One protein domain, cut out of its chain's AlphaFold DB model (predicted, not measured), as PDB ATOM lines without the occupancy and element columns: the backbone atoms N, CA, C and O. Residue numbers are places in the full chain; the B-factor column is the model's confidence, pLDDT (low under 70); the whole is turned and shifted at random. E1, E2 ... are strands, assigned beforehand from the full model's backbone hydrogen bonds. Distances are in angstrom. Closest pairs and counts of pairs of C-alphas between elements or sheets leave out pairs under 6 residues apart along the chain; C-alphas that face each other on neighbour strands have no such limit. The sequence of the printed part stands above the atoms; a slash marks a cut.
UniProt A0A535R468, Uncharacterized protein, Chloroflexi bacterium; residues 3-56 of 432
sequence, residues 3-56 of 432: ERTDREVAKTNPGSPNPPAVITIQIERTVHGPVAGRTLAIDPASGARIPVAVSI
ATOM      1  N   GLU A   3      -1.327 -27.198  22.408       90.81
ATOM      2  CA  GLU A   3      -1.727 -27.644  23.740       90.81
ATOM      3  C   GLU A   3      -3.246 -27.547  23.872       90.81
ATOM      4  O   GLU A   3      -3.861 -26.580  23.413       90.81
ATOM      5  N   ARG A   4      -3.857 -28.559  24.486       89.88
ATOM      6  CA  ARG A   4      -5.287 -28.607  24.793       89.88
ATOM      7  C   ARG A   4      -5.475 -29.134  26.205       89.88
ATOM      8  O   ARG A   4      -4.824 -30.098  26.595       89.88
ATOM      9  N   THR A   5      -6.385 -28.527  26.955       91.06
ATOM     10  CA  THR A   5      -6.815 -29.039  28.258       91.06
ATOM     11  C   THR A   5      -8.232 -29.569  28.133       91.06
ATOM     12  O   THR A   5      -9.162 -28.800  27.894       91.06
ATOM     13  N   ASP A   6      -8.383 -30.870  28.330       89.88
ATOM     14  CA  ASP A   6      -9.673 -31.543  28.344       89.88
ATOM     15  C   ASP A   6     -10.125 -31.741  29.791       89.88
ATOM     16  O   ASP A   6      -9.324 -32.029  30.684       89.88
ATOM     17  N   ARG A   7     -11.423 -31.558  30.039       91.81
ATOM     18  CA  ARG A   7     -12.050 -31.855  31.328       91.81
ATOM     19  C   ARG A   7     -13.124 -32.896  31.098       91.81
ATOM     20  O   ARG A   7     -14.142 -32.603  30.477       91.81
ATOM     21  N   GLU A   8     -12.900 -34.091  31.620       89.56
ATOM     22  CA  GLU A   8     -13.803 -35.223  31.456       89.56
ATOM     23  C   GLU A   8     -14.366 -35.659  32.805       89.56
ATOM     24  O   GLU A   8     -13.687 -35.620  33.830       89.56
ATOM     25  N   VAL A   9     -15.629 -36.083  32.818       89.06
ATOM     26  CA  VAL A   9     -16.220 -36.726  33.994       89.06
ATOM     27  C   VAL A   9     -15.941 -38.219  33.887       89.06
ATOM     28  O   VAL A   9     -16.602 -38.923  33.123       89.06
ATOM     29  N   ALA A  10     -14.982 -38.706  34.670       85.12
ATOM     30  CA  ALA A  10     -14.730 -40.126  34.829       85.12
ATOM     31  C   ALA A  10     -15.892 -40.751  35.600       85.12
ATOM     32  O   ALA A  10     -15.994 -40.647  36.826       85.12
ATOM     33  N   LYS A  11     -16.806 -41.367  34.850       83.50
ATOM     34  CA  LYS A  11     -17.896 -42.162  35.408       83.50
ATOM     35  C   LYS A  11     -17.326 -43.489  35.880       83.50
ATOM     36  O   LYS A  11     -16.605 -44.157  35.144       83.50
ATOM     37  N   THR A  12     -17.653 -43.868  37.105       79.31
ATOM     38  CA  THR A  12     -17.250 -45.158  37.644       79.31
ATOM     39  C   THR A  12     -18.212 -46.256  37.193       79.31
ATOM     40  O   THR A  12     -19.387 -46.003  36.916       79.31
ATOM     41  N   ASN A  13     -17.698 -47.478  37.041       77.19
ATOM     42  CA  ASN A  13     -18.542 -48.631  36.733       77.19
ATOM     43  C   ASN A  13     -19.374 -49.036  37.976       77.19
ATOM     44  O   ASN A  13     -19.039 -48.627  39.090       77.19
ATOM     45  N   PRO A  14     -20.438 -49.850  37.821       70.75
ATOM     46  CA  PRO A  14     -21.361 -50.189  38.912       70.75
ATOM     47  C   PRO A  14     -20.735 -50.878  40.137       70.75
ATOM     48  O   PRO A  14     -21.369 -50.928  41.186       70.75
ATOM     49  N   GLY A  15     -19.519 -51.422  40.014       70.25
ATOM     50  CA  GLY A  15     -18.797 -52.097  41.098       70.25
ATOM     51  C   GLY A  15     -17.690 -51.258  41.742       70.25
ATOM     52  O   GLY A  15     -16.983 -51.757  42.616       70.25
ATOM     53  N   SER A  16     -17.487 -50.012  41.307       75.00
ATOM     54  CA  SER A  16     -16.410 -49.176  41.832       75.00
ATOM     55  C   SER A  16     -16.794 -48.557  43.182       75.00
ATOM     56  O   SER A  16     -17.863 -47.953  43.288       75.00
ATOM     57  N   PRO A  17     -15.915 -48.609  44.200       79.62
ATOM     58  CA  PRO A  17     -16.155 -47.937  45.477       79.62
ATOM     59  C   PRO A  17     -15.991 -46.408  45.393       79.62
ATOM     60  O   PRO A  17     -16.308 -45.709  46.354       79.62
ATOM     61  N   ASN A  18     -15.485 -45.879  44.273       81.62
ATOM     62  CA  ASN A  18     -15.173 -44.460  44.119       81.62
ATOM     63  C   ASN A  18     -16.337 -43.689  43.460       81.62
ATOM     64  O   ASN A  18     -16.960 -44.195  42.519       81.62
ATOM     65  N   PRO A  19     -16.625 -42.447  43.898       85.38
ATOM     66  CA  PRO A  19     -17.584 -41.585  43.217       85.38
ATOM     67  C   PRO A  19     -17.031 -41.107  41.862       85.38
ATOM     68  O   PRO A  19     -15.812 -41.082  41.670       85.38
ATOM     69  N   PRO A  20     -17.898 -40.673  40.926       87.25
ATOM     70  CA  PRO A  20     -17.455 -39.999  39.713       87.25
ATOM     71  C   PRO A  20     -16.556 -38.801  40.030       87.25
ATOM     72  O   PRO A  20     -16.834 -38.033  40.954       87.25
ATOM     73  N   ALA A  21     -15.506 -38.617  39.235       89.62
ATOM     74  CA  ALA A  21     -14.552 -37.527  39.406       89.62
ATOM     75  C   ALA A  21     -14.410 -36.723  38.113       89.62
ATOM     76  O   ALA A  21     -14.534 -37.263  37.015       89.62
ATOM     77  N   VAL A  22     -14.124 -35.428  38.239       90.94
ATOM     78  CA  VAL A  22     -13.690 -34.621  37.094       90.94
ATOM     79  C   VAL A  22     -12.185 -34.783  36.959       90.94
ATOM     80  O   VAL A  22     -11.441 -34.418  37.868       90.94
ATOM     81  N   ILE A  23     -11.748 -35.315  35.826       90.94
ATOM     82  CA  ILE A  23     -10.340 -35.434  35.469       90.94
ATOM     83  C   ILE A  23     -10.012 -34.303  34.501       90.94
ATOM     84  O   ILE A  23     -10.721 -34.077  33.522       90.94
ATOM     85  N   THR A  24      -8.931 -33.586  34.792       92.88
ATOM     86  CA  THR A  24      -8.348 -32.606  33.876       92.88
ATOM     87  C   THR A  24      -7.119 -33.235  33.235       92.88
ATOM     88  O   THR A  24      -6.222 -33.680  33.949       92.88
ATOM     89  N   ILE A  25      -7.073 -33.262  31.906       90.56
ATOM     90  CA  ILE A  25      -5.986 -33.853  31.123       90.56
ATOM     91  C   ILE A  25      -5.398 -32.757  30.238       90.56
ATOM     92  O   ILE A  25      -6.123 -32.116  29.479       90.56
ATOM     93  N   GLN A  26      -4.088 -32.528  30.327       90.88
ATOM     94  CA  GLN A  26      -3.371 -31.684  29.372       90.88
ATOM     95  C   GLN A  26      -2.774 -32.571  28.282       90.88
ATOM     96  O   GLN A  26      -2.055 -33.525  28.572       90.88
ATOM     97  N   ILE A  27      -3.085 -32.247  27.033       91.25
ATOM     98  CA  ILE A  27      -2.601 -32.940  25.846       91.25
ATOM     99  C   ILE A  27      -1.761 -31.960  25.046       91.25
ATOM    100  O   ILE A  27      -2.208 -30.865  24.705       91.25
ATOM    101  N   GLU A  28      -0.552 -32.380  24.706       94.94
ATOM    102  CA  GLU A  28       0.388 -31.593  23.921       94.94
ATOM    103  C   GLU A  28       0.709 -32.321  22.622       94.94
ATOM    104  O   GLU A  28       0.703 -33.552  22.541       94.94
ATOM    105  N   ARG A  29       0.988 -31.549  21.577       94.31
ATOM    106  CA  ARG A  29       1.227 -32.062  20.235       94.31
ATOM    107  C   ARG A  29       2.309 -31.246  19.533       94.31
ATOM    108  O   ARG A  29       2.291 -30.011  19.551       94.31
ATOM    109  N   THR A  30       3.250 -31.925  18.892       95.38
ATOM    110  CA  THR A  30       4.230 -31.317  17.978       95.38
ATOM    111  C   THR A  30       3.710 -31.393  16.540       95.38
ATOM    112  O   THR A  30       2.599 -31.858  16.296       95.38
ATOM    113  N   VAL A  31       4.491 -30.948  15.553       94.25
ATOM    114  CA  VAL A  31       4.139 -31.209  14.145       94.25
ATOM    115  C   VAL A  31       4.106 -32.718  13.833       94.25
ATOM    116  O   VAL A  31       3.367 -33.144  12.953       94.25
ATOM    117  N   HIS A  32       4.818 -33.532  14.620       95.69
ATOM    118  CA  HIS A  32       4.918 -34.986  14.479       95.69
ATOM    119  C   HIS A  32       3.851 -35.766  15.250       95.69
ATOM    120  O   HIS A  32       3.905 -36.984  15.254       95.69
ATOM    121  N   GLY A  33       2.889 -35.114  15.906       94.56
ATOM    122  CA  GLY A  33       1.808 -35.798  16.622       94.56
ATOM    123  C   GLY A  33       1.868 -35.653  18.146       94.56
ATOM    124  O   GLY A  33       2.574 -34.780  18.664       94.56
ATOM    125  N   PRO A  34       1.026 -36.408  18.877       94.19
ATOM    126  CA  PRO A  34       0.899 -36.282  20.325       94.19
ATOM    127  C   PRO A  34       2.226 -36.543  21.044       94.19
ATOM    128  O   PRO A  34       2.968 -37.453  20.670       94.19
ATOM    129  N   VAL A  35       2.508 -35.767  22.090       96.00
ATOM    130  CA  VAL A  35       3.652 -35.999  22.982       96.00
ATOM    131  C   VAL A  35       3.326 -37.188  23.885       96.00
ATOM    132  O   VAL A  35       2.407 -37.120  24.695       96.00
ATOM    133  N   ALA A  36       4.079 -38.277  23.744       94.56
ATOM    134  CA  ALA A  36       3.930 -39.493  24.542       94.56
ATOM    135  C   ALA A  36       4.727 -39.444  25.851       94.56
ATOM    136  O   ALA A  36       4.379 -40.116  26.819       94.56
ATOM    137  N   GLY A  37       5.798 -38.652  25.896       95.00
ATOM    138  CA  GLY A  37       6.622 -38.530  27.090       95.00
ATOM    139  C   GLY A  37       7.739 -37.507  26.952       95.00
ATOM    140  O   GLY A  37       7.931 -36.891  25.904       95.00
ATOM    141  N   ARG A  38       8.487 -37.327  28.038       94.62
ATOM    142  CA  ARG A  38       9.672 -36.468  28.108       94.62
ATOM    143  C   ARG A  38      10.814 -37.239  28.741       94.62
ATOM    144  O   ARG A  38      10.592 -38.008  29.671       94.62
ATOM    145  N   THR A  39      12.023 -37.029  28.245       95.75
ATOM    146  CA  THR A  39      13.229 -37.687  28.755       95.75
ATOM    147  C   THR A  39      14.460 -36.815  28.505       95.75
ATOM    148  O   THR A  39      14.345 -35.684  28.028       95.75
ATOM    149  N   LEU A  40      15.640 -37.320  28.851       96.62
ATOM    150  CA  LEU A  40      16.922 -36.743  28.465       96.62
ATOM    151  C   LEU A  40      17.502 -37.524  27.283       96.62
ATOM    152  O   LEU A  40      17.427 -38.751  27.252       96.62
ATOM    153  N   ALA A  41      18.132 -36.818  26.352       95.25
ATOM    154  CA  ALA A  41      18.914 -37.402  25.267       95.25
ATOM    155  C   ALA A  41      20.308 -36.771  25.223       95.25
ATOM    156  O   ALA A  41      20.534 -35.704  25.795       95.25
ATOM    157  N   ILE A  42      21.249 -37.440  24.558       94.94
ATOM    158  CA  ILE A  42      22.558 -36.860  24.252       94.94
ATOM    159  C   ILE A  42      22.429 -36.078  22.951       94.94
ATOM    160  O   ILE A  42      22.067 -36.649  21.924       94.94
ATOM    161  N   ASP A  43      22.715 -34.781  23.000       91.00
ATOM    162  CA  ASP A  43      22.793 -33.946  21.809       91.00
ATOM    163  C   ASP A  43      23.965 -34.420  20.932       91.00
ATOM    164  O   ASP A  43      25.114 -34.372  21.386       91.00
ATOM    165  N   PRO A  44      23.723 -34.867  19.687       85.56
ATOM    166  CA  PRO A  44      24.790 -35.341  18.814       85.56
ATOM    167  C   PRO A  44      25.807 -34.248  18.448       85.56
ATOM    168  O   PRO A  44      26.928 -34.585  18.078       85.56
ATOM    169  N   ALA A  45      25.452 -32.960  18.545       89.94
ATOM    170  CA  ALA A  45      26.357 -31.860  18.219       89.94
ATOM    171  C   ALA A  45      27.297 -31.499  19.380       89.94
ATOM    172  O   ALA A  45      28.487 -31.274  19.162       89.94
ATOM    173  N   SER A  46      26.775 -31.426  20.607       94.62
ATOM    174  CA  SER A  46      27.542 -30.982  21.782       94.62
ATOM    175  C   SER A  46      27.985 -32.107  22.722       94.62
ATOM    176  O   SER A  46      28.842 -31.885  23.576       94.62
ATOM    177  N   GLY A  47      27.393 -33.301  22.620       95.44
ATOM    178  CA  GLY A  47      27.562 -34.392  23.585       95.44
ATOM    179  C   GLY A  47      26.885 -34.141  24.940       95.44
ATOM    180  O   GLY A  47      26.980 -34.976  25.842       95.44
ATOM    181  N   ALA A  48      26.199 -33.006  25.112       96.62
ATOM    182  CA  ALA A  48      25.526 -32.663  26.355       96.62
ATOM    183  C   ALA A  48      24.210 -33.435  26.517       96.62
ATOM    184  O   ALA A  48      23.519 -33.748  25.548       96.62
ATOM    185  N   ARG A  49      23.823 -33.700  27.770       97.69
ATOM    186  CA  ARG A  49      22.471 -34.180  28.082       97.69
ATOM    187  C   ARG A  49      21.486 -33.024  27.960       97.69
ATOM    188  O   ARG A  49      21.619 -32.039  28.684       97.69
ATOM    189  N   ILE A  50      20.488 -33.172  27.099       96.81
ATOM    190  CA  ILE A  50      19.442 -32.174  26.865       96.81
ATOM    191  C   ILE A  50      18.049 -32.762  27.120       96.81
ATOM    192  O   ILE A  50      17.834 -33.954  26.880       96.81
ATOM    193  N   PRO A  51      17.088 -31.958  27.612       96.62
ATOM    194  CA  PRO A  51      15.698 -32.383  27.705       96.62
ATOM    195  C   PRO A  51      15.077 -32.507  26.312       96.62
ATOM    196  O   PRO A  51      15.245 -31.632  25.464       96.62
ATOM    197  N   VAL A  52      14.318 -33.579  26.098       96.44
ATOM    198  CA  VAL A  52      13.580 -33.841  24.860       96.44
ATOM    199  C   VAL A  52      12.147 -34.273  25.163       96.44
ATOM    200  O   VAL A  52      11.865 -34.887  26.194       96.44
ATOM    201  N   ALA A  53      11.237 -33.968  24.241       95.94
ATOM    202  CA  ALA A  53       9.900 -34.545  24.199       95.94
ATOM    203  C   ALA A  53       9.858 -35.621  23.108       95.94
ATOM    204  O   ALA A  53      10.388 -35.416  22.017       95.94
ATOM    205  N   VAL A  54       9.224 -36.753  23.401       96.56
ATOM    206  CA  VAL A  54       9.012 -37.853  22.456       96.56
ATOM    207  C   VAL A  54       7.581 -37.762  21.946       96.56
ATOM    208  O   VAL A  54       6.638 -37.827  22.735       96.56
ATOM    209  N   SER A  55       7.415 -37.601  20.635       96.38
ATOM    210  CA  SER A  55       6.111 -37.560  19.965       96.38
ATOM    211  C   SER A  55       5.891 -38.784  19.085       96.38
ATOM    212  O   SER A  55       6.841 -39.292  18.492       96.38
ATOM    213  N   ILE A  56       4.639 -39.229  18.965       95.19
ATOM    214  CA  ILE A  56       4.261 -40.373  18.123       95.19
ATOM    215  C   ILE A  56       3.652 -39.870  16.812       95.19
ATOM    216  O   ILE A  56       2.552 -39.312  16.808       95.19
TER     217      ILE A  56
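Overview. This is residues 3 to 56 of the 432 residues of an uncharacterized protein of Chloroflexi bacterium (UniProt A0A535R468). Two antiparallel strand hairpins, E1 with E2 and E3 with E4, follow each other nearly end to end as a long, thin, twisted ribbon with a bend in E3. The tight turn from E2 to E3 joins them where a short stretch of these two strands pairs, and residues 13 to 18, in the loop from E1 to E2, stick out at one end. The printed part has 54 residues, no named helix and four strands, in sheet order E1 - E2 - E3 - E4, all antiparallel: a meander, each strand the antiparallel neighbour of the one before. The class is all strand; the whole is extended, with a radius of gyration of the C-alphas of 17.7 A, and spans 55 by 23 by 15 A.

Arrangement. Look first at inner strand E2, residues 21 to 30: its residues 21 to 28 pair with edge strand E1, residues 3 to 10, at 155 degrees, with N 6 and O 25 2.8 A apart. Its residues 29 to 30 pair with E3, residues 33 to 42, where N 30 and O 33 are 2.9 A apart. E3 bends by 77 degrees at residue 36 and pairs over residues 35 to 42 with E4, residues 49 to 55, at 162 degrees; N 52 and O 39 are 2.9 A apart. E1 is apart from E3 and E4.

Along the chain. Find C-alpha 3 at (-1.727, -27.644, 23.740), where E1 begins its 21.2 A. E2, residues 21 to 30, covers 29.2 A; E3, residues 33 to 42, 22.1 A; E4, residues 49 to 55, 18.6 A, ending at C-alpha 55, (6.111, -37.560, 19.965).

Size, cuts and confidence. The C-alphas farthest apart, of Pro 14 and Ser 46, are 55.3 A apart. The sheet is strongly twisted. The printed part has no cut and no long link, and no printed residue is under 70 in pLDDT.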